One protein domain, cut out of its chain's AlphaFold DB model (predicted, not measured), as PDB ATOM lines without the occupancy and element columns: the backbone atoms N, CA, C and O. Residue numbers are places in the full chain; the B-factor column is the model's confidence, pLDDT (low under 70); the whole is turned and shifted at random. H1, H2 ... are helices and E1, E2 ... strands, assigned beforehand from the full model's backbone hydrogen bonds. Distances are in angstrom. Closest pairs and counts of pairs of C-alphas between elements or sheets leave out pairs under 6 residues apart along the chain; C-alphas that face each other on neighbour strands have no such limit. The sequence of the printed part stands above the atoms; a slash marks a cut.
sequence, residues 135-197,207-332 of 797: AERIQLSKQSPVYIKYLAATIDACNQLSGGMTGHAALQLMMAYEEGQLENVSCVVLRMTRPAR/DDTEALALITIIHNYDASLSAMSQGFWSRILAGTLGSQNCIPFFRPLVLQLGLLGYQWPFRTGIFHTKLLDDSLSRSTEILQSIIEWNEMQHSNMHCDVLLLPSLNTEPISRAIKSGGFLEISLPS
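Overview. This is residues 135 to 197 and 207 to 332 of the 797 residues of the protein "Hypothetical protein" of Rotaria magnacalcarata (UniProt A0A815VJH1). A strongly twisted sheet of six strands, E1 to E6, curls round the long helix H5 on one face, while H1 and H2 cover the other face. At the far end of E3 and the start of E4, the short helices H3 and H4 and the loop of residues 242 to 253 make a small head at one end of the longest axis; E7, the last strand, lies beside E6 and pairs with no named strand. The 189 printed residues hold six named helices and seven named strands, in the order E1 H1 H2 E2 E3 H3 H4 E4 E5 H5 E6 H6 E7, of mixed class, helices and strands. The sheet is mixed and branched at E3, with E4 and E6 parallel and its other neighbour pairs antiparallel. The whole is compact by its radius of gyration of the C-alphas, 17.9 A, but elongated in outline, spanning 53 by 33 by 33 A.

Along the chain. E1, residues 135 to 138, begins at C-alpha 135, (182.140, 131.242, 157.546). H1, residues 145 to 158, is 20.1 A long from first to last C-alpha, and H2, residues 167 to 179, is 18.1 A. E2, residues 185 to 193, measures 25.9 A. E3, residues 209 to 222, is the longest strand at 35.1 A, and bends by 57 degrees at residue 219. H3, residues 223 to 226, and H4, residues 232 to 241, follow; H4 begins at C-alpha 232, (144.517, 109.217, 160.257). E4, residues 254 to 259, is 15.5 A long, and E5 is residues 270 to 272. H5, residues 279 to 296, is the longest helix, 25.8 A. E6, residues 305 to 311, measures 19.5 A, and H6 is residues 315 to 318. E7, residues 326 to 332, measures 17.9 A and ends at C-alpha 332, (168.221, 113.191, 177.341).

Arrangement. E1 is antiparallel to E2, with N 136 and O 191 2.9 A apart. On the other side of E2 lies E3, antiparallel, with N 188 and O 215 at 2.9 A. The pairing of E3 is staggered: on its side away from E2, it pairs with E5 over residues 211 to 213, where N 212 and O 271 are 2.8 A apart, and with E4 over residues 216 to 222, where N 218 and O 257 are 2.8 A apart. E4 and E6 are parallel, with N 307 and O 258 at 2.7 A. H1 is on the sheet at a height of 10.4 A, over E3 and E5, and runs across the strands. H2 is on the same face, at a height of 9.3 A. H1 and H2 touch at a steep tilt of 55 degrees, opposite ways; their closest C-alphas, of Ala 152 and Gly 167, are 3.8 A apart. H5 is on the opposite face, and its closest C-alpha pair with E1 is Ser 289 and Ala 135, 5.7 A. H6 only grazes the sheet, with residues 316 to 318, and touches H5, the C-alphas of Ile 316 and Ser 283 being closest at 5.6 A. H3 also only grazes the sheet, with residues 223 to 225, and touches H4; their closest C-alphas, of Ser 224 and Ala 238, are 5.1 A apart. The closest C-alphas of E6 and E7, Pro 309 and Leu 330, are 7.5 A apart. In H1, H2, H4 and H5 every O i to N i+4 pair is within hydrogen-bond range; H3 and H6 are too short for such a pair.

Size, cuts and confidence. The two C-alphas farthest apart, of Arg 197 and Phe 232, are 59.0 A apart. Residues 198 to 206 are not printed, and C-alphas 197 and 207 are 13.8 A apart across the cut. Of the links that are printed whole, the one from H4 to E4 is long, with 12 residues. The mean pLDDT of the printed part is 84.9; 23 residues are under 70, among them 160 to 163 and 224 to 234.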
ATOM      1  N   ALA A 135     182.260 132.687 157.682       94.12
ATOM      2  CA  ALA A 135     182.140 131.242 157.546       94.12
ATOM      3  C   ALA A 135     182.319 130.841 156.077       94.12
ATOM      4  O   ALA A 135     181.645 131.371 155.187       94.12
ATOM      5  N   GLU A 136     183.211 129.895 155.811       94.62
ATOM      6  CA  GLU A 136     183.444 129.351 154.476       94.62
ATOM      7  C   GLU A 136     183.569 127.831 154.503       94.62
ATOM      8  O   GLU A 136     184.017 127.243 155.483       94.62
ATOM      9  N   ARG A 137     183.151 127.183 153.415       95.81
ATOM     10  CA  ARG A 137     183.293 125.736 153.278       95.81
ATOM     11  C   ARG A 137     184.757 125.393 153.025       95.81
ATOM     12  O   ARG A 137     185.356 125.938 152.101       95.81
ATOM     13  N   ILE A 138     185.273 124.425 153.768       96.25
ATOM     14  CA  ILE A 138     186.569 123.800 153.507       96.25
ATOM     15  C   ILE A 138     186.378 122.310 153.233       96.25
ATOM     16  O   ILE A 138     185.360 121.737 153.608       96.25
ATOM     17  N   GLN A 139     187.348 121.704 152.553       95.69
ATOM     18  CA  GLN A 139     187.450 120.251 152.410       95.69
ATOM     19  C   GLN A 139     188.668 119.801 153.198       95.69
ATOM     20  O   GLN A 139     189.782 120.242 152.890       95.69
ATOM     21  N   LEU A 140     188.452 118.991 154.234       94.19
ATOM     22  CA  LEU A 140     189.508 118.602 155.170       94.19
ATOM     23  C   LEU A 140     190.508 117.654 154.506       94.19
ATOM     24  O   LEU A 140     191.710 117.819 154.686       94.19
ATOM     25  N   SER A 141     190.026 116.753 153.650       90.50
ATOM     26  CA  SER A 141     190.860 115.805 152.898       90.50
ATOM     27  C   SER A 141     191.828 116.464 151.910       90.50
ATOM     28  O   SER A 141     192.816 115.857 151.505       90.50
ATOM     29  N   LYS A 142     191.580 117.726 151.533       94.12
ATOM     30  CA  LYS A 142     192.470 118.513 150.662       94.12
ATOM     31  C   LYS A 142     193.503 119.342 151.419       94.12
ATOM     32  O   LYS A 142     194.346 119.973 150.784       94.12
ATOM     33  N   GLN A 143     193.415 119.405 152.745       94.25
ATOM     34  CA  GLN A 143     194.368 120.167 153.541       94.25
ATOM     35  C   GLN A 143     195.666 119.386 153.738       94.25
ATOM     36  O   GLN A 143     195.689 118.157 153.689       94.25
ATOM     37  N   SER A 144     196.762 120.100 154.001       93.00
ATOM     38  CA  SER A 144     198.026 119.435 154.308       93.00
ATOM     39  C   SER A 144     197.920 118.666 155.638       93.00
ATOM     40  O   SER A 144     197.301 119.161 156.586       93.00
ATOM     41  N   PRO A 145     198.564 117.492 155.774       91.94
ATOM     42  CA  PRO A 145     198.579 116.751 157.039       91.94
ATOM     43  C   PRO A 145     199.125 117.578 158.213       91.94
ATOM     44  O   PRO A 145     198.666 117.440 159.345       91.94
ATOM     45  N   VAL A 146     200.071 118.485 157.935       92.31
ATOM     46  CA  VAL A 146     200.623 119.429 158.920       92.31
ATOM     47  C   VAL A 146     199.538 120.377 159.433       92.31
ATOM     48  O   VAL A 146     199.428 120.580 160.640       92.31
ATOM     49  N   TYR A 147     198.703 120.909 158.537       92.50
ATOM     50  CA  TYR A 147     197.598 121.788 158.907       92.50
ATOM     51  C   TYR A 147     196.515 121.052 159.705       92.50
ATOM     52  O   TYR A 147     196.043 121.564 160.715       92.50
ATOM     53  N   ILE A 148     196.176 119.817 159.322       93.31
ATOM     54  CA  ILE A 148     195.244 118.972 160.085       93.31
ATOM     55  C   ILE A 148     195.770 118.699 161.498       93.31
ATOM     56  O   ILE A 148     195.017 118.813 162.464       93.31
ATOM     57  N   LYS A 149     197.067 118.401 161.643       92.62
ATOM     58  CA  LYS A 149     197.707 118.208 162.953       92.62
ATOM     59  C   LYS A 149     197.692 119.488 163.795       92.62
ATOM     60  O   LYS A 149     197.440 119.420 164.997       92.62
ATOM     61  N   TYR A 150     197.933 120.642 163.173       93.44
ATOM     62  CA  TYR A 150     197.818 121.947 163.827       93.44
ATOM     63  C   TYR A 150     196.388 122.199 164.324       93.44
ATOM     64  O   TYR A 150     196.193 122.461 165.510       93.44
ATOM     65  N   LEU A 151     195.382 122.031 163.460       93.75
ATOM     66  CA  LEU A 151     193.976 122.186 163.831       93.75
ATOM     67  C   LEU A 151     193.595 121.246 164.976       93.75
ATOM     68  O   LEU A 151     192.992 121.690 165.951       93.75
ATOM     69  N   ALA A 152     194.005 119.978 164.914       92.94
ATOM     70  CA  ALA A 152     193.758 119.021 165.983       92.94
ATOM     71  C   ALA A 152     194.320 119.511 167.327       92.94
ATOM     72  O   ALA A 152     193.587 119.551 168.313       92.94
ATOM     73  N   ALA A 153     195.576 119.967 167.348       92.00
ATOM     74  CA  ALA A 153     196.206 120.500 168.553       92.00
ATOM     75  C   ALA A 153     195.488 121.752 169.090       92.00
ATOM     76  O   ALA A 153     195.332 121.902 170.301       92.00
ATOM     77  N   THR A 154     195.009 122.638 168.210       92.62
ATOM     78  CA  THR A 154     194.242 123.821 168.638       92.62
ATOM     79  C   THR A 154     192.872 123.467 169.216       92.62
ATOM     80  O   THR A 154     192.461 124.071 170.207       92.62
ATOM     81  N   ILE A 155     192.189 122.462 168.656       92.00
ATOM     82  CA  ILE A 155     190.934 121.939 169.209       92.00
ATOM     83  C   ILE A 155     191.191 121.335 170.587       92.00
ATOM     84  O   ILE A 155     190.463 121.649 171.526       92.00
ATOM     85  N   ASP A 156     192.238 120.520 170.729       90.31
ATOM     86  CA  ASP A 156     192.624 119.917 172.008       90.31
ATOM     87  C   ASP A 156     192.918 120.988 173.071       90.31
ATOM     88  O   ASP A 156     192.430 120.890 174.193       90.31
ATOM     89  N   ALA A 157     193.622 122.064 172.704       89.12
ATOM     90  CA  ALA A 157     193.906 123.182 173.606       89.12
ATOM     91  C   ALA A 157     192.644 123.943 174.060       89.12
ATOM     92  O   ALA A 157     192.619 124.512 175.153       89.12
ATOM     93  N   CYS A 158     191.593 123.969 173.236       86.62
ATOM     94  CA  CYS A 158     190.334 124.647 173.551       86.62
ATOM     95  C   CYS A 158     189.315 123.738 174.244       86.62
ATOM     96  O   CYS A 158     188.378 124.228 174.880       86.62
ATOM     97  N   ASN A 159     189.470 122.422 174.120       80.69
ATOM     98  CA  ASN A 159     188.558 121.447 174.689       80.69
ATOM     99  C   ASN A 159     188.856 121.236 176.180       80.69
ATOM    100  O   ASN A 159     189.463 120.254 176.590       80.69
ATOM    101  N   GLN A 160     188.420 122.186 177.007       62.59
ATOM    102  CA  GLN A 160     188.637 122.165 178.459       62.59
ATOM    103  C   GLN A 160     187.704 121.194 179.211       62.59
ATOM    104  O   GLN A 160     187.816 121.047 180.427       62.59
ATOM    105  N   LEU A 161     186.759 120.543 178.521       59.88
ATOM    106  CA  LEU A 161     185.796 119.637 179.146       59.88
ATOM    107  C   LEU A 161     186.349 118.209 179.219       59.88
ATOM    108  O   LEU A 161     186.627 117.573 178.201       59.88
ATOM    109  N   SER A 162     186.425 117.668 180.437       51.97
ATOM    110  CA  SER A 162     186.696 116.249 180.678       51.97
ATOM    111  C   SER A 162     185.670 115.383 179.930       51.97
ATOM    112  O   SER A 162     184.477 115.466 180.220       51.97
ATOM    113  N   GLY A 163     186.126 114.572 178.969       60.09
ATOM    114  CA  GLY A 163     185.274 113.692 178.153       60.09
ATOM    115  C   GLY A 163     184.868 114.242 176.776       60.09
ATOM    116  O   GLY A 163     184.055 113.621 176.088       60.09
ATOM    117  N   GLY A 164     185.412 115.385 176.343       70.06
ATOM    118  CA  GLY A 164     185.252 115.868 174.968       70.06
ATOM    119  C   GLY A 164     186.026 115.025 173.941       70.06
ATOM    120  O   GLY A 164     186.961 114.308 174.287       70.06
ATOM    121  N   MET A 165     185.656 115.101 172.659       83.31
ATOM    122  CA  MET A 165     186.396 114.440 171.572       83.31
ATOM    123  C   MET A 165     187.745 115.140 171.347       83.31
ATOM    124  O   MET A 165     187.777 116.368 171.309       83.31
ATOM    125  N   THR A 166     188.847 114.399 171.195       87.38
ATOM    126  CA  THR A 166     190.125 115.030 170.821       87.38
ATOM    127  C   THR A 166     190.039 115.635 169.426       87.38
ATOM    128  O   THR A 166     189.266 115.163 168.589       87.38
ATOM    129  N   GLY A 167     190.858 116.640 169.140       90.19
ATOM    130  CA  GLY A 167     190.936 117.285 167.839       90.19
ATOM    131  C   GLY A 167     191.226 116.292 166.719       90.19
ATOM    132  O   GLY A 167     190.578 116.340 165.678       90.19
ATOM    133  N   HIS A 168     192.114 115.320 166.953       89.56
ATOM    134  CA  HIS A 168     192.385 114.258 165.979       89.56
ATOM    135  C   HIS A 168     191.141 113.402 165.706       89.56
ATOM    136  O   HIS A 168     190.773 113.214 164.547       89.56
ATOM    137  N   ALA A 169     190.459 112.920 166.750       87.75
ATOM    138  CA  ALA A 169     189.257 112.104 166.585       87.75
ATOM    139  C   ALA A 169     188.103 112.897 165.939       87.75
ATOM    140  O   ALA A 169     187.379 112.352 165.102       87.75
ATOM    141  N   ALA A 170     187.973 114.183 166.279       90.38
ATOM    142  CA  ALA A 170     186.986 115.108 165.726       90.38
ATOM    143  C   ALA A 170     187.188 115.326 164.232       90.38
ATOM    144  O   ALA A 170     186.266 115.086 163.448       90.38
ATOM    145  N   LEU A 171     188.401 115.706 163.823       92.62
ATOM    146  CA  LEU A 171     188.732 115.930 162.417       92.62
ATOM    147  C   LEU A 171     188.618 114.639 161.605       92.62
ATOM    148  O   LEU A 171     188.058 114.662 160.515       92.62
ATOM    149  N   GLN A 172     189.062 113.500 162.142       89.69
ATOM    150  CA  GLN A 172     188.877 112.206 161.478       89.69
ATOM    151  C   GLN A 172     187.406 111.848 161.290       89.69
ATOM    152  O   GLN A 172     187.038 111.287 160.263       89.69
ATOM    153  N   LEU A 173     186.553 112.135 162.277       90.81
ATOM    154  CA  LEU A 173     185.120 111.899 162.129       90.81
ATOM    155  C   LEU A 173     184.512 112.854 161.096       90.81
ATOM    156  O   LEU A 173     183.702 112.421 160.287       90.81
ATOM    157  N   MET A 174     184.925 114.126 161.073       93.62
ATOM    158  CA  MET A 174     184.487 115.073 160.040       93.62
ATOM    159  C   MET A 174     184.886 114.613 158.635       93.62
ATOM    160  O   MET A 174     184.050 114.662 157.740       93.62
ATOM    161  N   MET A 175     186.123 114.137 158.453       92.56
ATOM    162  CA  MET A 175     186.613 113.602 157.176       92.56
ATOM    163  C   MET A 175     185.807 112.376 156.737       92.56
ATOM    164  O   MET A 175     185.306 112.356 155.617       92.56
ATOM    165  N   ALA A 176     185.564 111.419 157.638       90.62
ATOM    166  CA  ALA A 176     184.732 110.252 157.333       90.62
ATOM    167  C   ALA A 176     183.300 110.645 156.916       90.62
ATOM    168  O   ALA A 176     182.736 110.089 155.977       90.62
ATOM    169  N   TYR A 177     182.710 111.653 157.569       92.69
ATOM    170  CA  TYR A 177     181.404 112.189 157.181       92.69
ATOM    171  C   TYR A 177     181.429 112.926 155.835       92.69
ATOM    172  O   TYR A 177     180.465 112.827 155.077       92.69
ATOM    173  N   GLU A 178     182.494 113.671 155.537       91.81
ATOM    174  CA  GLU A 178     182.684 114.360 154.256       91.81
ATOM    175  C   GLU A 178     182.852 113.370 153.089       91.81
ATOM    176  O   GLU A 178     182.327 113.613 152.001       91.81
ATOM    177  N   GLU A 179     183.522 112.238 153.321       89.50
ATOM    178  CA  GLU A 179     183.861 111.242 152.296       89.50
ATOM    179  C   GLU A 179     182.825 110.124 152.134       89.50
ATOM    180  O   GLU A 179     182.651 109.603 151.033       89.50
ATOM    181  N   GLY A 180     182.111 109.748 153.196       83.88
ATOM    182  CA  GLY A 180     181.338 108.503 153.261       83.88
ATOM    183  C   GLY A 180     180.042 108.429 152.442       83.88
ATOM    184  O   GLY A 180     179.243 107.537 152.692       83.88
ATOM    185  N   GLN A 181     179.815 109.334 151.482       83.94
ATOM    186  CA  GLN A 181     178.714 109.324 150.497       83.94
ATOM    187  C   GLN A 181     177.409 108.666 150.983       83.94
ATOM    188  O   GLN A 181     177.054 107.579 150.541       83.94
ATOM    189  N   LEU A 182     176.674 109.297 151.895       87.56
ATOM    190  CA  LEU A 182     175.423 108.748 152.432       87.56
ATOM    191  C   LEU A 182     174.213 109.070 151.532       87.56
ATOM    192  O   LEU A 182     174.114 110.151 150.953       87.56
ATOM    193  N   GLU A 183     173.250 108.149 151.430       85.62
ATOM    194  CA  GLU A 183     172.041 108.372 150.622       85.62
ATOM    195  C   GLU A 183     171.198 109.513 151.217       85.62
ATOM    196  O   GLU A 183     170.859 109.490 152.399       85.62
ATOM    197  N   ASN A 184     170.823 110.499 150.392       87.50
ATOM    198  CA  ASN A 184     170.071 111.696 150.803       87.50
ATOM    199  C   ASN A 184     170.750 112.547 151.892       87.50
ATOM    200  O   ASN A 184     170.094 113.420 152.468       87.50
ATOM    201  N   VAL A 185     172.043 112.336 152.152       90.94
ATOM    202  CA  VAL A 185     172.803 113.089 153.148       90.94
ATOM    203  C   VAL A 185     174.053 113.688 152.514       90.94
ATOM    204  O   VAL A 185     174.729 113.074 151.694       90.94
ATOM    205  N   SER A 186     174.369 114.921 152.877       92.88
ATOM    206  CA  SER A 186     175.611 115.588 152.495       92.88
ATOM    207  C   SER A 186     176.236 116.242 153.706       92.88
ATOM    208  O   SER A 186     175.533 116.774 154.556       92.88
ATOM    209  N   CYS A 187     177.557 116.233 153.774       94.19
ATOM    210  CA  CYS A 187     178.283 116.778 154.908       94.19
ATOM    211  C   CYS A 187     179.134 117.952 154.449       94.19
ATOM    212  O   CYS A 187     179.755 117.911 153.384       94.19
ATOM    213  N   VAL A 188     179.129 119.019 155.239       95.31
ATOM    214  CA  VAL A 188     179.883 120.236 154.956       95.31
ATOM    215  C   VAL A 188     180.651 120.630 156.202       95.31
ATOM    216  O   VAL A 188     180.060 120.766 157.271       95.31
ATOM    217  N   VAL A 189     181.956 120.843 156.056       97.25
ATOM    218  CA  VAL A 189     182.788 121.433 157.105       97.25
ATOM    219  C   VAL A 189     182.925 122.926 156.833       97.25
ATOM    220  O   VAL A 189     183.344 123.345 155.751       97.25
ATOM    221  N   LEU A 190     182.546 123.734 157.817       97.50
ATOM    222  CA  LEU A 190     182.713 125.177 157.804       97.50
ATOM    223  C   LEU A 190     183.925 125.570 158.632       97.50
ATOM    224  O   LEU A 190     184.101 125.093 159.751       97.50
ATOM    225  N   ARG A 191     184.719 126.479 158.078       96.75
ATOM    226  CA  ARG A 191     185.779 127.205 158.760       96.75
ATOM    227  C   ARG A 191     185.301 128.619 159.037       96.75
ATOM    228  O   ARG A 191     184.904 129.324 158.109       96.75
ATOM    229  N   MET A 192     185.338 129.023 160.298       95.25
ATOM    230  CA  MET A 192     184.999 130.377 160.719       95.25
ATOM    231  C   MET A 192     186.295 131.138 160.972       95.25
ATOM    232  O   MET A 192     187.040 130.792 161.888       95.25
ATOM    233  N   THR A 193     186.567 132.163 160.167       93.69
ATOM    234  CA  THR A 193     187.771 132.994 160.280       93.69
ATOM    235  C   THR A 193     187.424 134.429 160.638       93.69
ATOM    236  O   THR A 193     186.376 134.957 160.250       93.69
ATOM    237  N   ARG A 194     188.306 135.086 161.392       88.25
ATOM    238  CA  ARG A 194     188.186 136.516 161.681       88.25
ATOM    239  C   ARG A 194     189.048 137.295 160.684       88.25
ATOM    240  O   ARG A 194     190.267 137.248 160.823       88.25
ATOM    241  N   PRO A 195     188.473 138.052 159.725       79.75
ATOM    242  CA  PRO A 195     189.262 138.867 158.811       79.75
ATOM    243  C   PRO A 195     190.207 139.781 159.592       79.75
ATOM    244  O   PRO A 195     189.774 140.551 160.458       79.75
ATOM    245  N   ALA A 196     191.500 139.689 159.277       69.00
ATOM    246  CA  ALA A 196     192.536 140.483 159.915       69.00
ATOM    247  C   ALA A 196     192.167 141.973 159.870       69.00
ATOM    248  O   ALA A 196     191.902 142.548 158.806       69.00
ATOM    249  N   ARG A 197     192.148 142.633 161.034       62.25
ATOM    250  CA  ARG A 197     192.036 144.094 161.065       62.25
ATOM    251  C   ARG A 197     193.276 144.653 160.369       62.25
ATOM    252  O   ARG A 197     194.395 144.302 160.730       62.25
ATOM    253  N   ASP A 207     197.191 131.320 161.738       79.12
ATOM    254  CA  ASP A 207     195.863 130.884 161.307       79.12
ATOM    255  C   ASP A 207     194.760 131.673 162.042       79.12
ATOM    256  O   ASP A 207     194.678 131.727 163.280       79.12
ATOM    257  N   ASP A 208     193.910 132.335 161.262       87.75
ATOM    258  CA  ASP A 208     192.818 133.171 161.738       87.75
ATOM    259  C   ASP A 208     191.545 132.366 162.051       87.75
ATOM    260  O   ASP A 208     190.555 132.952 162.496       87.75
ATOM    261  N   THR A 209     191.593 131.037 161.918       92.94
ATOM    262  CA  THR A 209     190.511 130.114 162.280       92.94
ATOM    263  C   THR A 209     190.151 130.235 163.759       92.94
ATOM    264  O   THR A 209     190.989 130.084 164.649       92.94
ATOM    265  N   GLU A 210     188.878 130.521 164.014       92.19
ATOM    266  CA  GLU A 210     188.274 130.655 165.347       92.19
ATOM    267  C   GLU A 210     187.514 129.384 165.744       92.19
ATOM    268  O   GLU A 210     187.484 129.006 166.918       92.19
ATOM    269  N   ALA A 211     186.902 128.717 164.761       94.56
ATOM    270  CA  ALA A 211     186.210 127.456 164.957       94.56
ATOM    271  C   ALA A 211     186.000 126.690 163.643       94.56
ATOM    272  O   ALA A 211     185.998 127.262 162.548       94.56
ATOM    273  N   LEU A 212     185.757 125.389 163.791       96.75
ATOM    274  CA  LEU A 212     185.262 124.492 162.754       96.75
ATOM    275  C   LEU A 212     183.862 124.002 163.123       96.75
ATOM    276  O   LEU A 212     183.592 123.715 164.288       96.75
ATOM    277  N   ALA A 213     182.976 123.879 162.140       96.31
ATOM    278  CA  ALA A 213     181.643 123.318 162.333       96.31
ATOM    279  C   ALA A 213     181.316 122.278 161.259       96.31
ATOM    280  O   ALA A 213     181.388 122.571 160.069       96.31
ATOM    281  N   LEU A 214     180.903 121.081 161.673       97.06
ATOM    282  CA  LEU A 214     180.298 120.097 160.780       97.06
ATOM    283  C   LEU A 214     178.790 120.341 160.668       97.06
ATOM    284  O   LEU A 214     178.092 120.434 161.678       97.06
ATOM    285  N   ILE A 215     178.291 120.370 159.433       96.25
ATOM    286  CA  ILE A 215     176.865 120.345 159.118       96.25
ATOM    287  C   ILE A 215     176.549 119.059 158.355       96.25
ATOM    288  O   ILE A 215     176.994 118.885 157.219       96.25
ATOM    289  N   THR A 216     175.754 118.174 158.954       95.31
ATOM    290  CA  THR A 216     175.162 117.012 158.277       95.31
ATOM    291  C   THR A 216     173.785 117.394 157.735       95.31
ATOM    292  O   THR A 216     172.849 117.635 158.489       95.31
ATOM    293  N   ILE A 217     173.662 117.471 156.417       93.94
ATOM    294  CA  ILE A 217     172.491 117.957 155.688       93.94
ATOM    295  C   ILE A 217     171.696 116.772 155.146       93.94
ATOM    296  O   ILE A 217     172.198 116.026 154.315       93.94
ATOM    297  N   ILE A 218     170.445 116.633 155.568       91.31
ATOM    298  CA  ILE A 218     169.492 115.623 155.105       91.31
ATOM    299  C   ILE A 218     168.540 116.298 154.107       91.31
ATOM    300  O   ILE A 218     167.724 117.130 154.500       91.31
ATOM    301  N   HIS A 219     168.639 115.952 152.820       88.94
ATOM    302  CA  HIS A 219     167.956 116.670 151.722       88.94
ATOM    303  C   HIS A 219     166.443 116.461 151.672       88.94
ATOM    304  O   HIS A 219     165.712 117.338 151.231       88.94
ATOM    305  N   ASN A 220     165.969 115.299 152.115       85.31
ATOM    306  CA  ASN A 220     164.576 114.877 151.959       85.31
ATOM    307  C   ASN A 220     163.966 114.471 153.306       85.31
ATOM    308  O   ASN A 220     163.371 113.398 153.435       85.31
ATOM    309  N   TYR A 221     164.149 115.301 154.336       84.62
ATOM    310  CA  TYR A 221     163.599 115.019 155.655       84.62
ATOM    311  C   TYR A 221     162.086 115.256 155.664       84.62
ATOM    312  O   TYR A 221     161.609 116.388 155.617       84.62
ATOM    313  N   ASP A 222     161.313 114.173 155.729       78.62
ATOM    314  CA  ASP A 222     159.857 114.255 155.768       78.62
ATOM    315  C   ASP A 222     159.347 114.480 157.201       78.62
ATOM    316  O   ASP A 222     159.207 113.554 158.015       78.62
ATOM    317  N   ALA A 223     159.024 115.735 157.505       75.19
ATOM    318  CA  ALA A 223     158.465 116.128 158.787       75.19
ATOM    319  C   ALA A 223     157.051 115.565 159.011       75.19
ATOM    320  O   ALA A 223     156.643 115.422 160.161       75.19
ATOM    321  N   SER A 224     156.307 115.190 157.962       67.38
ATOM    322  CA  SER A 224     154.966 114.596 158.108       67.38
ATOM    323  C   SER A 224     155.006 113.187 158.701       67.38
ATOM    324  O   SER A 224     154.096 112.798 159.429       67.38
ATOM    325  N   LEU A 225     156.092 112.451 158.443       63.66
ATOM    326  CA  LEU A 225     156.342 111.123 159.012       63.66
ATOM    327  C   LEU A 225     156.915 111.208 160.429       63.66
ATOM    328  O   LEU A 225     156.796 110.264 161.206       63.66
ATOM    329  N   SER A 226     157.535 112.342 160.753       58.94
ATOM    330  CA  SER A 226     158.148 112.626 162.053       58.94
ATOM    331  C   SER A 226     157.171 113.302 163.024       58.94
ATOM    332  O   SER A 226     157.370 113.268 164.240       58.94
ATOM    333  N   ALA A 227     156.098 113.903 162.503       49.59
ATOM    334  CA  ALA A 227     155.059 114.552 163.283       49.59
ATOM    335  C   ALA A 227     154.256 113.522 164.091       49.59
ATOM    336  O   ALA A 227     153.607 112.624 163.560       49.59
ATOM    337  N   MET A 228     154.303 113.708 165.408       49.69
ATOM    338  CA  MET A 228     153.542 113.017 166.445       49.69
ATOM    339  C   MET A 228     152.081 112.731 166.046       49.69
ATOM    340  O   MET A 228     151.195 113.566 166.208       49.69
ATOM    341  N   SER A 229     151.820 111.537 165.526       47.53
ATOM    342  CA  SER A 229     150.749 110.612 165.925       47.53
ATOM    343  C   SER A 229     150.633 109.535 164.852       47.53
ATOM    344  O   SER A 229     150.394 109.816 163.678       47.53
ATOM    345  N   GLN A 230     150.785 108.276 165.252       55.22
ATOM    346  CA  GLN A 230     150.248 107.172 164.466       55.22
ATOM    347  C   GLN A 230     148.731 107.398 164.394       55.22
ATOM    348  O   GLN A 230     148.049 107.323 165.413       55.22
ATOM    349  N   GLY A 231     148.214 107.814 163.236       61.75
ATOM    350  CA  GLY A 231     146.831 108.265 163.134       61.75
ATOM    351  C   GLY A 231     146.410 108.650 161.720       61.75
ATOM    352  O   GLY A 231     147.215 108.774 160.802       61.75
ATOM    353  N   PHE A 232     145.109 108.849 161.544       69.12
ATOM    354  CA  PHE A 232     144.517 109.217 160.257       69.12
ATOM    355  C   PHE A 232     145.080 110.539 159.699       69.12
ATOM    356  O   PHE A 232     145.376 110.639 158.510       69.12
ATOM    357  N   TRP A 233     145.318 111.529 160.567       66.00
ATOM    358  CA  TRP A 233     145.822 112.848 160.172       66.00
ATOM    359  C   TRP A 233     147.263 112.835 159.658       66.00
ATOM    360  O   TRP A 233     147.557 113.560 158.714       66.00
ATOM    361  N   SER A 234     148.151 112.004 160.213       66.81
ATOM    362  CA  SER A 234     149.525 111.902 159.703       66.81
ATOM    363  C   SER A 234     149.565 111.270 158.314       66.81
ATOM    364  O   SER A 234     150.302 111.750 157.460       66.81
ATOM    365  N   ARG A 235     148.697 110.287 158.028       70.62
ATOM    366  CA  ARG A 235     148.545 109.718 156.674       70.62
ATOM    367  C   ARG A 235     148.043 110.753 155.668       70.62
ATOM    368  O   ARG A 235     148.577 110.826 154.566       70.62
ATOM    369  N   ILE A 236     147.065 111.577 156.052       73.62
ATOM    370  CA  ILE A 236     146.587 112.675 155.199       73.62
ATOM    371  C   ILE A 236     147.698 113.698 154.966       73.62
ATOM    372  O   ILE A 236     147.947 114.067 153.821       73.62
ATOM    373  N   LEU A 237     148.388 114.146 156.018       72.25
ATOM    374  CA  LEU A 237     149.477 115.119 155.898       72.25
ATOM    375  C   LEU A 237     150.630 114.572 155.049       72.25
ATOM    376  O   LEU A 237     151.146 115.298 154.205       72.25
ATOM    377  N   ALA A 238     150.989 113.298 155.198       70.88
ATOM    378  CA  ALA A 238     152.006 112.656 154.371       70.88
ATOM    379  C   ALA A 238     151.587 112.572 152.898       70.88
ATOM    380  O   ALA A 238     152.384 112.898 152.018       70.88
ATOM    381  N   GLY A 239     150.330 112.205 152.631       70.88
ATOM    382  CA  GLY A 239     149.784 112.107 151.276       70.88
ATOM    383  C   GLY A 239     149.513 113.453 150.595       70.88
ATOM    384  O   GLY A 239     149.463 113.506 149.374       70.88
ATOM    385  N   THR A 240     149.349 114.544 151.350       74.69
ATOM    386  CA  THR A 240     148.998 115.869 150.794       74.69
ATOM    387  C   THR A 240     150.122 116.897 150.864       74.69
ATOM    388  O   THR A 240     150.181 117.783 150.018       74.69
ATOM    389  N   LEU A 241     151.011 116.807 151.856       78.88
ATOM    390  CA  LEU A 241     152.046 117.810 152.138       78.88
ATOM    391  C   LEU A 241     153.451 117.206 152.328       78.88
ATOM    392  O   LEU A 241     154.428 117.958 152.355       78.88
ATOM    393  N   GLY A 242     153.553 115.882 152.475       74.44
ATOM    394  CA  GLY A 242     154.797 115.140 152.695       74.44
ATOM    395  C   GLY A 242     155.373 114.492 151.433       74.44
ATOM    396  O   GLY A 242     154.999 114.808 150.301       74.44
ATOM    397  N   SER A 243     156.305 113.559 151.631       74.38
ATOM    398  CA  SER A 243     157.030 112.871 150.550       74.38
ATOM    399  C   SER A 243     156.140 111.972 149.690       74.38
ATOM    400  O   SER A 243     156.477 111.710 148.536       74.38
ATOM    401  N   GLN A 244     154.993 111.543 150.225       71.56
ATOM    402  CA  GLN A 244     154.025 110.694 149.528       71.56
ATOM    403  C   GLN A 244     153.064 111.489 148.637       71.56
ATOM    404  O   GLN A 244     152.228 110.889 147.967       71.56
ATOM    405  N   ASN A 245     153.170 112.822 148.603       69.56
ATOM    406  CA  ASN A 245     152.330 113.635 147.734       69.56
ATOM    407  C   ASN A 245     152.608 113.343 146.249       69.56
ATOM    408  O   ASN A 245     153.754 113.428 145.781       69.56
ATOM    409  N   CYS A 246     151.525 113.067 145.513       61.44
ATOM    410  CA  CYS A 246     151.498 112.846 144.068       61.44
ATOM    411  C   CYS A 246     151.949 114.076 143.269       61.44
ATOM    412  O   CYS A 246     152.355 113.934 142.121       61.44
ATOM    413  N   ILE A 247     151.881 115.276 143.859       70.38
ATOM    414  CA  ILE A 247     152.332 116.521 143.229       70.38
ATOM    415  C   ILE A 247     153.760 116.833 143.713       70.38
ATOM    416  O   ILE A 247     153.931 117.403 144.794       70.38
ATOM    417  N   PRO A 248     154.810 116.506 142.934       62.09
ATOM    418  CA  PRO A 248     156.197 116.638 143.383       62.09
ATOM    419  C   PRO A 248     156.626 118.083 143.670       62.09
ATOM    420  O   PRO A 248     157.544 118.294 144.454       62.09
ATOM    421  N   PHE A 249     155.949 119.079 143.085       65.44
ATOM    422  CA  PHE A 249     156.292 120.496 143.249       65.44
ATOM    423  C   PHE A 249     155.742 121.130 144.543       65.44
ATOM    424  O   PHE A 249     156.135 122.239 144.896       65.44
ATOM    425  N   PHE A 250     154.836 120.459 145.268       71.06
ATOM    426  CA  PHE A 250     154.210 121.007 146.477       71.06
ATOM    427  C   PHE A 250     154.359 120.053 147.668       71.06
ATOM    428  O   PHE A 250     153.441 119.322 148.033       71.06
ATOM    429  N   ARG A 251     155.545 120.068 148.284       78.44
ATOM    430  CA  ARG A 251     155.890 119.226 149.441       78.44
ATOM    431  C   ARG A 251     156.378 120.068 150.624       78.44
ATOM    432  O   ARG A 251     157.540 119.972 151.000       78.44
ATOM    433  N   PRO A 252     155.526 120.927 151.208       73.25
ATOM    434  CA  PRO A 252     155.957 121.893 152.220       73.25
ATOM    435  C   PRO A 252     156.432 121.266 153.542       73.25
ATOM    436  O   PRO A 252     156.991 121.985 154.366       73.25
ATOM    437  N   LEU A 253     156.199 119.965 153.770       77.88
ATOM    438  CA  LEU A 253     156.708 119.227 154.933       77.88
ATOM    439  C   LEU A 253     157.935 118.361 154.620       77.88
ATOM    440  O   LEU A 253     158.458 117.721 155.530       77.88
ATOM    441  N   VAL A 254     158.399 118.334 153.369       84.56
ATOM    442  CA  VAL A 254     159.706 117.769 153.025       84.56
ATOM    443  C   VAL A 254     160.713 118.901 153.126       84.56
ATOM    444  O   VAL A 254     160.689 119.834 152.329       84.56
ATOM    445  N   LEU A 255     161.533 118.832 154.164       87.12
ATOM    446  CA  LEU A 255     162.468 119.874 154.552       87.12
ATOM    447  C   LEU A 255     163.899 119.403 154.316       87.12
ATOM    448  O   LEU A 255     164.213 118.221 154.472       87.12
ATOM    449  N   GLN A 256     164.782 120.350 154.038       91.19
ATOM    450  CA  GLN A 256     166.214 120.132 154.116       91.19
ATOM    451  C   GLN A 256     166.683 120.407 155.551       91.19
ATOM    452  O   GLN A 256     166.780 121.558 155.988       91.19
ATOM    453  N   LEU A 257     166.931 119.343 156.315       91.62
ATOM    454  CA  LEU A 257     167.326 119.421 157.724       91.62
ATOM    455  C   LEU A 257     168.853 119.397 157.841       91.62
ATOM    456  O   LEU A 257     169.479 118.418 157.451       91.62
ATOM    457  N   GLY A 258     169.454 120.438 158.405       94.19
ATOM    458  CA  GLY A 258     170.873 120.460 158.757       94.19
ATOM    459  C   GLY A 258     171.074 120.171 160.238       94.19
ATOM    460  O   GLY A 258     170.492 120.841 161.078       94.19
ATOM    461  N   LEU A 259     171.910 119.201 160.574       94.31
ATOM    462  CA  LEU A 259     172.371 118.923 161.929       94.31
ATOM    463  C   LEU A 259     173.755 119.556 162.114       94.31
ATOM    464  O   LEU A 259     174.679 119.212 161.382       94.31
ATOM    465  N   LEU A 260     173.914 120.463 163.081       95.19
ATOM    466  CA  LEU A 260     175.202 121.054 163.475       95.19
ATOM    467  C   LEU A 260     175.986 120.075 164.354       95.19
ATOM    468  O   LEU A 260     176.210 120.295 165.548       95.19
ATOM    469  N   GLY A 261     176.316 118.935 163.769       92.44
ATOM    470  CA  GLY A 261     176.797 117.783 164.495       92.44
ATOM    471  C   GLY A 261     176.830 116.525 163.669       92.44
ATOM    472  O   GLY A 261     176.529 116.521 162.479       92.44
ATOM    473  N   TYR A 262     177.207 115.455 164.345       89.50
ATOM    474  CA  TYR A 262     177.263 114.124 163.775       89.50
ATOM    475  C   TYR A 262     175.932 113.426 164.007       89.50
ATOM    476  O   TYR A 262     175.312 113.559 165.063       89.50
ATOM    477  N   GLN A 263     175.503 112.648 163.020       83.56
ATOM    478  CA  GLN A 263     174.348 111.773 163.191       83.56
ATOM    479  C   GLN A 263     174.678 110.568 164.090       83.56
ATOM    480  O   GLN A 263     173.815 110.124 164.845       83.56
ATOM    481  N   TRP A 264     175.917 110.074 164.001       86.12
ATOM    482  CA  TRP A 264     176.460 108.894 164.669       86.12
ATOM    483  C   TRP A 264     177.936 109.141 165.044       86.12
ATOM    484  O   TRP A 264     178.799 109.178 164.162       86.12
ATOM    485  N   PRO A 265     178.265 109.305 166.334       82.75
ATOM    486  CA  PRO A 265     177.345 109.442 167.463       82.75
ATOM    487  C   PRO A 265     176.611 110.788 167.447       82.75
ATOM    488  O   PRO A 265     177.173 111.791 167.025       82.75
ATOM    489  N   PHE A 266     175.379 110.837 167.955       79.12
ATOM    490  CA  PHE A 266     174.583 112.072 168.015       79.12
ATOM    491  C   PHE A 266     175.191 113.125 168.966       79.12
ATOM    492  O   PHE A 266     174.893 113.141 170.162       79.12
ATOM    493  N   ARG A 267     176.064 113.999 168.446       83.75
ATOM    494  CA  ARG A 267     176.824 115.010 169.208       83.75
ATOM    495  C   ARG A 267     177.053 116.291 168.414       83.75
ATOM    496  O   ARG A 267     177.011 116.270 167.185       83.75
ATOM    497  N   THR A 268     177.335 117.388 169.123       87.94
ATOM    498  CA  THR A 268     177.695 118.665 168.493       87.94
ATOM    499  C   THR A 268     178.948 118.526 167.628       87.94
ATOM    500  O   THR A 268     179.872 117.776 167.948       87.94
ATOM    501  N   GLY A 269     178.955 119.241 166.507       91.38
ATOM    502  CA  GLY A 269     180.036 119.238 165.521       91.38
ATOM    503  C   GLY A 269     180.812 120.545 165.494       91.38
ATOM    504  O   GLY A 269     181.461 120.818 164.490       91.38
ATOM    505  N   ILE A 270     180.686 121.372 166.535       93.62
ATOM    506  CA  ILE A 270     181.308 122.696 166.626       93.62
ATOM    507  C   ILE A 270     182.523 122.612 167.548       93.62
ATOM    508  O   ILE A 270     182.398 122.301 168.732       93.62
ATOM    509  N   PHE A 271     183.694 122.933 167.008       92.81
ATOM    510  CA  PHE A 271     184.973 122.863 167.704       92.81
ATOM    511  C   PHE A 271     185.674 124.211 167.635       92.81
ATOM    512  O   PHE A 271     185.913 124.741 166.551       92.81
ATOM    513  N   HIS A 272     186.010 124.764 168.795       92.00
ATOM    514  CA  HIS A 272     186.786 125.996 168.889       92.00
ATOM    515  C   HIS A 272     188.267 125.706 168.649       92.00
ATOM    516  O   HIS A 272     188.771 124.679 169.098       92.00
ATOM    517  N   THR A 273     188.959 126.620 167.977       91.31
ATOM    518  CA  THR A 273     190.412 126.546 167.727       91.31
ATOM    519  C   THR A 273     191.179 127.659 168.444       91.31
ATOM    520  O   THR A 273     192.406 127.703 168.400       91.31
ATOM    521  N   LYS A 274     190.473 128.569 169.124       87.88
ATOM    522  CA  LYS A 274     191.060 129.622 169.959       87.88
ATOM    523  C   LYS A 274     190.433 129.629 171.346       87.88
ATOM    524  O   LYS A 274     189.211 129.566 171.484       87.88
ATOM    525  N   LEU A 275     191.286 129.746 172.367       79.88
ATOM    526  CA  LEU A 275     190.876 129.871 173.766       79.88
ATOM    527  C   LEU A 275     189.926 131.058 173.917       79.88
ATOM    528  O   LEU A 275     190.232 132.164 173.469       79.88
ATOM    529  N   LEU A 276     188.757 130.813 174.505       67.50
ATOM    530  CA  LEU A 276     187.681 131.792 174.596       67.50
ATOM    531  C   LEU A 276     187.818 132.621 175.878       67.50
ATOM    532  O   LEU A 276     187.453 132.146 176.947       67.50
ATOM    533  N   ASP A 277     188.268 133.872 175.765       68.25
ATOM    534  CA  ASP A 277     188.252 134.809 176.907       68.25
ATOM    535  C   ASP A 277     186.809 135.207 177.292       68.25
ATOM    536  O   ASP A 277     186.503 135.437 178.457       68.25
ATOM    537  N   ASP A 278     185.904 135.232 176.303       76.19
ATOM    538  CA  ASP A 278     184.450 135.359 176.465       76.19
ATOM    539  C   ASP A 278     183.758 134.263 175.639       76.19
ATOM    540  O   ASP A 278     183.517 134.398 174.432       76.19
ATOM    541  N   SER A 279     183.471 133.135 176.296       77.44
ATOM    542  CA  SER A 279     182.907 131.957 175.636       77.44
ATOM    543  C   SER A 279     181.522 132.198 175.049       77.44
ATOM    544  O   SER A 279     181.172 131.558 174.059       77.44
ATOM    545  N   LEU A 280     180.731 133.105 175.631       87.38
ATOM    546  CA  LEU A 280     179.355 133.345 175.204       87.38
ATOM    547  C   LEU A 280     179.305 134.228 173.957       87.38
ATOM    548  O   LEU A 280     178.621 133.865 172.995       87.38
ATOM    549  N   SER A 281     180.024 135.358 173.950       87.12
ATOM    550  CA  SER A 281     180.028 136.263 172.792       87.12
ATOM    551  C   SER A 281     180.593 135.567 171.557       87.12
ATOM    552  O   SER A 281     179.985 135.606 170.491       87.12
ATOM    553  N   ARG A 282     181.699 134.831 171.701       87.69
ATOM    554  CA  ARG A 282     182.313 134.113 170.573       87.69
ATOM    555  C   ARG A 282     181.452 132.959 170.064       87.69
ATOM    556  O   ARG A 282     181.255 132.839 168.860       87.69
ATOM    557  N   SER A 283     180.867 132.162 170.961       91.25
ATOM    558  CA  SER A 283     179.907 131.119 170.566       91.25
ATOM    559  C   SER A 283     178.693 131.721 169.845       91.25
ATOM    560  O   SER A 283     178.202 131.155 168.871       91.25
ATOM    561  N   THR A 284     178.235 132.901 170.276       92.12
ATOM    562  CA  THR A 284     177.155 133.650 169.618       92.12
ATOM    563  C   THR A 284     177.550 134.073 168.202       92.12
ATOM    564  O   THR A 284     176.790 133.824 167.267       92.12
ATOM    565  N   GLU A 285     178.740 134.655 168.022       91.62
ATOM    566  CA  GLU A 285     179.277 135.035 166.705       91.62
ATOM    567  C   GLU A 285     179.415 133.817 165.779       91.62
ATOM    568  O   GLU A 285     179.038 133.886 164.608       91.62
ATOM    569  N   ILE A 286     179.888 132.679 166.303       93.75
ATOM    570  CA  ILE A 286     179.998 131.420 165.558       93.75
ATOM    571  C   ILE A 286     178.622 130.966 165.065       93.75
ATOM    572  O   ILE A 286     178.443 130.759 163.863       93.75
ATOM    573  N   LEU A 287     177.633 130.862 165.954       94.81
ATOM    574  CA  LEU A 287     176.277 130.438 165.591       94.81
ATOM    575  C   LEU A 287     175.633 131.372 164.562       94.81
ATOM    576  O   LEU A 287     175.005 130.908 163.607       94.81
ATOM    577  N   GLN A 288     175.834 132.681 164.703       93.06
ATOM    578  CA  GLN A 288     175.328 133.650 163.736       93.06
ATOM    579  C   GLN A 288     176.045 133.543 162.385       93.06
ATOM    580  O   GLN A 288     175.384 133.603 161.350       93.06
ATOM    581  N   SER A 289     177.361 133.305 162.365       94.06
ATOM    582  CA  SER A 289     178.114 133.095 161.120       94.06
ATOM    583  C   SER A 289     177.654 131.840 160.364       94.06
ATOM    584  O   SER A 289     177.557 131.861 159.137       94.06
ATOM    585  N   ILE A 290     177.274 130.777 161.083       95.81
ATOM    586  CA  ILE A 290     176.678 129.563 160.502       95.81
ATOM    587  C   ILE A 290     175.306 129.876 159.889       95.81
ATOM    588  O   ILE A 290     175.011 129.443 158.773       95.81
ATOM    589  N   ILE A 291     174.468 130.657 160.580       94.00
ATOM    590  CA  ILE A 291     173.174 131.114 160.049       94.00
ATOM    591  C   ILE A 291     173.369 131.941 158.775       94.00
ATOM    592  O   ILE A 291     172.675 131.715 157.783       94.00
ATOM    593  N   GLU A 292     174.299 132.895 158.794       91.25
ATOM    594  CA  GLU A 292     174.612 133.737 157.639       91.25
ATOM    595  C   GLU A 292     175.103 132.900 156.461       91.25
ATOM    596  O   GLU A 292     174.630 133.091 155.338       91.25
ATOM    597  N   TRP A 293     175.986 131.931 156.718       93.88
ATOM    598  CA  TRP A 293     176.417 130.970 155.712       93.88
ATOM    599  C   TRP A 293     175.231 130.211 155.123       93.88
ATOM    600  O   TRP A 293     175.087 130.182 153.903       93.88
ATOM    601  N   ASN A 294     174.339 129.674 155.958       94.62
ATOM    602  CA  ASN A 294     173.168 128.928 155.502       94.62
ATOM    603  C   ASN A 294     172.216 129.793 154.653       94.62
ATOM    604  O   ASN A 294     171.695 129.338 153.637       94.62
ATOM    605  N   GLU A 295     172.004 131.061 155.017       88.94
ATOM    606  CA  GLU A 295     171.174 131.999 154.245       88.94
ATOM    607  C   GLU A 295     171.799 132.443 152.909       88.94
ATOM    608  O   GLU A 295     171.080 132.920 152.017       88.94
ATOM    609  N   MET A 296     173.121 132.311 152.767       87.44
ATOM    610  CA  MET A 296     173.836 132.544 151.510       87.44
ATOM    611  C   MET A 296     173.731 131.379 150.535       87.44
ATOM    612  O   MET A 296     173.867 131.604 149.332       87.44
ATOM    613  N   GLN A 297     173.505 130.163 151.030       87.88
ATOM    614  CA  GLN A 297     173.566 128.977 150.192       87.88
ATOM    615  C   GLN A 297     172.446 128.925 149.149       87.88
ATOM    616  O   GLN A 297     171.332 129.424 149.338       87.88
ATOM    617  N   HIS A 298     172.764 128.284 148.025       76.31
ATOM    618  CA  HIS A 298     171.787 127.892 147.017       76.31
ATOM    619  C   HIS A 298     170.939 126.713 147.513       76.31
ATOM    620  O   HIS A 298     171.280 126.053 148.493       76.31
ATOM    621  N   SER A 299     169.825 126.442 146.826       72.44
ATOM    622  CA  SER A 299     168.771 125.534 147.298       72.44
ATOM    623  C   SER A 299     169.225 124.113 147.635       72.44
ATOM    624  O   SER A 299     168.519 123.451 148.368       72.44
ATOM    625  N   ASN A 300     170.362 123.632 147.122       80.12
ATOM    626  CA  ASN A 300     170.869 122.291 147.423       80.12
ATOM    627  C   ASN A 300     171.740 122.211 148.688       80.12
ATOM    628  O   ASN A 300     171.983 121.114 149.168       80.12
ATOM    629  N   MET A 301     172.235 123.327 149.226       85.94
ATOM    630  CA  MET A 301     172.994 123.361 150.492       85.94
ATOM    631  C   MET A 301     172.284 124.170 151.578       85.94
ATOM    632  O   MET A 301     172.718 124.172 152.726       85.94
ATOM    633  N   HIS A 302     171.205 124.863 151.217       91.88
ATOM    634  CA  HIS A 302     170.377 125.607 152.144       91.88
ATOM    635  C   HIS A 302     169.549 124.658 153.012       91.88
ATOM    636  O   HIS A 302     168.728 123.900 152.509       91.88
ATOM    637  N   CYS A 303     169.716 124.738 154.324       93.62
ATOM    638  CA  CYS A 303     168.877 124.037 155.282       93.62
ATOM    639  C   CYS A 303     167.672 124.901 155.673       93.62
ATOM    640  O   CYS A 303     167.838 126.017 156.179       93.62
ATOM    641  N   ASP A 304     166.466 124.352 155.523       91.38
ATOM    642  CA  ASP A 304     165.223 124.954 156.017       91.38
ATOM    643  C   ASP A 304     165.220 125.052 157.547       91.38
ATOM    644  O   ASP A 304     164.718 126.025 158.127       91.38
ATOM    645  N   VAL A 305     165.805 124.036 158.191       92.31
ATOM    646  CA  VAL A 305     165.977 123.928 159.639       92.31
ATOM    647  C   VAL A 305     167.422 123.538 159.940       92.31
ATOM    648  O   VAL A 305     167.897 122.529 159.430       92.31
ATOM    649  N   LEU A 306     168.106 124.305 160.790       95.06
ATOM    650  CA  LEU A 306     169.361 123.897 161.419       95.06
ATOM    651  C   LEU A 306     169.078 123.458 162.855       95.06
ATOM    652  O   LEU A 306     168.523 124.231 163.635       95.06
ATOM    653  N   LEU A 307     169.476 122.243 163.199       93.38
ATOM    654  CA  LEU A 307     169.347 121.636 164.512       93.38
ATOM    655  C   LEU A 307     170.727 121.531 165.164       93.38
ATOM    656  O   LEU A 307     171.632 120.915 164.613       93.38
ATOM    657  N   LEU A 308     170.876 122.092 166.353       93.88
ATOM    658  CA  LEU A 308     172.079 122.032 167.169       93.88
ATOM    659  C   LEU A 308     171.800 121.188 168.410       93.88
ATOM    660  O   LEU A 308     171.157 121.694 169.326       93.88
ATOM    661  N   PRO A 309     172.252 119.929 168.477       90.44
ATOM    662  CA  PRO A 309     172.274 119.205 169.736       90.44
ATOM    663  C   PRO A 309     173.452 119.696 170.579       90.44
ATOM    664  O   PRO A 309     174.568 119.818 170.074       90.44
ATOM    665  N   SER A 310     173.218 119.964 171.860       88.56
ATOM    666  CA  SER A 310     174.272 120.326 172.802       88.56
ATOM    667  C   SER A 310     173.956 119.791 174.196       88.56
ATOM    668  O   SER A 310     172.797 119.677 174.599       88.56
ATOM    669  N   LEU A 311     174.992 119.434 174.948       84.31
ATOM    670  CA  LEU A 311     174.842 119.204 176.380       84.31
ATOM    671  C   LEU A 311     174.703 120.556 177.079       84.31
ATOM    672  O   LEU A 311     175.427 121.498 176.775       84.31
ATOM    673  N   ASN A 312     173.846 120.635 178.092       82.81
ATOM    674  CA  ASN A 312     173.620 121.865 178.866       82.81
ATOM    675  C   ASN A 312     174.906 122.378 179.555       82.81
ATOM    676  O   ASN A 312     174.974 123.512 180.026       82.81
ATOM    677  N   THR A 313     175.918 121.516 179.668       78.81
ATOM    678  CA  THR A 313     177.235 121.820 180.232       78.81
ATOM    679  C   THR A 313     178.199 122.440 179.217       78.81
ATOM    680  O   THR A 313     179.175 123.071 179.622       78.81
ATOM    681  N   GLU A 314     177.950 122.301 177.913       80.50
ATOM    682  CA  GLU A 314     178.819 122.837 176.865       80.50
ATOM    683  C   GLU A 314     178.662 124.363 176.745       80.50
ATOM    684  O   GLU A 314     177.543 124.872 176.824       80.50
ATOM    685  N   PRO A 315     179.740 125.130 176.493       81.88
ATOM    686  CA  PRO A 315     179.651 126.585 176.332       81.88
ATOM    687  C   PRO A 315     178.673 127.034 175.237       81.88
ATOM    688  O   PRO A 315     177.977 128.037 175.407       81.88
ATOM    689  N   ILE A 316     178.585 126.268 174.145       87.94
ATOM    690  CA  ILE A 316     177.727 126.567 172.993       87.94
ATOM    691  C   ILE A 316     176.234 126.546 173.356       87.94
ATOM    692  O   ILE A 316     175.459 127.314 172.789       87.94
ATOM    693  N   SER A 317     175.837 125.747 174.354       88.62
ATOM    694  CA  SER A 317     174.450 125.649 174.825       88.62
ATOM    695  C   SER A 317     173.920 126.990 175.350       88.62
ATOM    696  O   SER A 317     172.808 127.410 175.024       88.62
ATOM    697  N   ARG A 318     174.766 127.755 176.055       89.12
ATOM    698  CA  ARG A 318     174.426 129.090 176.581       89.12
ATOM    699  C   ARG A 318     174.227 130.120 175.470       89.12
ATOM    700  O   ARG A 318     173.519 131.104 175.666       89.12
ATOM    701  N   ALA A 319     174.848 129.892 174.313       91.69
ATOM    702  CA  ALA A 319     174.799 130.786 173.167       91.69
ATOM    703  C   ALA A 319     173.622 130.515 172.224       91.69
ATOM    704  O   ALA A 319     173.420 131.299 171.305       91.69
ATOM    705  N   ILE A 320     172.826 129.457 172.427       92.38
ATOM    706  CA  ILE A 320     171.716 129.084 171.530       92.38
ATOM    707  C   ILE A 320     170.796 130.285 171.266       92.38
ATOM    708  O   ILE A 320     170.609 130.706 170.123       92.38
ATOM    709  N   LYS A 321     170.277 130.898 172.334       90.31
ATOM    710  CA  LYS A 321     169.307 131.992 172.225       90.31
ATOM    711  C   LYS A 321     169.917 133.273 171.648       90.31
ATOM    712  O   LYS A 321     169.319 133.893 170.771       90.31
ATOM    713  N   SER A 322     171.096 133.682 172.121       89.00
ATOM    714  CA  SER A 322     171.797 134.879 171.622       89.00
ATOM    715  C   SER A 322     172.311 134.698 170.191       89.00
ATOM    716  O   SER A 322     172.331 135.648 169.409       89.00
ATOM    717  N   GLY A 323     172.653 133.464 169.822       89.00
ATOM    718  CA  GLY A 323     173.056 133.029 168.489       89.00
ATOM    719  C   GLY A 323     171.924 133.025 167.464       89.00
ATOM    720  O   GLY A 323     172.181 132.792 166.291       89.00
ATOM    721  N   GLY A 324     170.681 133.302 167.874       88.38
ATOM    722  CA  GLY A 324     169.520 133.365 166.983       88.38
ATOM    723  C   GLY A 324     168.806 132.029 166.773       88.38
ATOM    724  O   GLY A 324     167.928 131.945 165.913       88.38
ATOM    725  N   PHE A 325     169.147 130.999 167.549       92.56
ATOM    726  CA  PHE A 325     168.433 129.727 167.561       92.56
ATOM    727  C   PHE A 325     167.274 129.785 168.561       92.56
ATOM    728  O   PHE A 325     167.351 130.412 169.620       92.56
ATOM    729  N   LEU A 326     166.184 129.100 168.228       90.81
ATOM    730  CA  LEU A 326     165.137 128.775 169.180       90.81
ATOM    731  C   LEU A 326     165.638 127.653 170.084       90.81
ATOM    732  O   LEU A 326     166.046 126.604 169.600       90.81
ATOM    733  N   GLU A 327     165.564 127.857 171.386       90.25
ATOM    734  CA  GLU A 327     165.838 126.799 172.346       90.25
ATOM    735  C   GLU A 327     164.732 125.741 172.299       90.25
ATOM    736  O   GLU A 327     163.539 126.059 172.344       90.25
ATOM    737  N   ILE A 328     165.135 124.483 172.177       87.50
ATOM    738  CA  ILE A 328     164.243 123.332 172.139       87.50
ATOM    739  C   ILE A 328     164.767 122.250 173.077       87.50
ATOM    740  O   ILE A 328     165.968 122.117 173.299       87.50
ATOM    741  N   SER A 329     163.862 121.442 173.602       82.31
ATOM    742  CA  SER A 329     164.228 120.280 174.396       82.31
ATOM    743  C   SER A 329     164.514 119.087 173.496       82.31
ATOM    744  O   SER A 329     163.776 118.821 172.539       82.31
ATOM    745  N   LEU A 330     165.600 118.375 173.789       83.81
ATOM    746  CA  LEU A 330     165.955 117.129 173.127       83.81
ATOM    747  C   LEU A 330     165.890 115.976 174.135       83.81
ATOM    748  O   LEU A 330     166.136 116.184 175.327       83.81
ATOM    749  N   PRO A 331     165.586 114.743 173.686       83.62
ATOM    750  CA  PRO A 331     165.609 113.588 174.570       83.62
ATOM    751  C   PRO A 331     166.977 113.461 175.242       83.62
ATOM    752  O   PRO A 331     168.006 113.534 174.575       83.62
ATOM    753  N   SER A 332     166.989 113.277 176.559       88.19
ATOM    754  CA  SER A 332     168.221 113.191 177.341       88.19
ATOM    755  C   SER A 332     169.125 112.058 176.867       88.19
ATOM    756  O   SER A 332     168.639 110.966 176.570       88.19
TER     757      SER A 332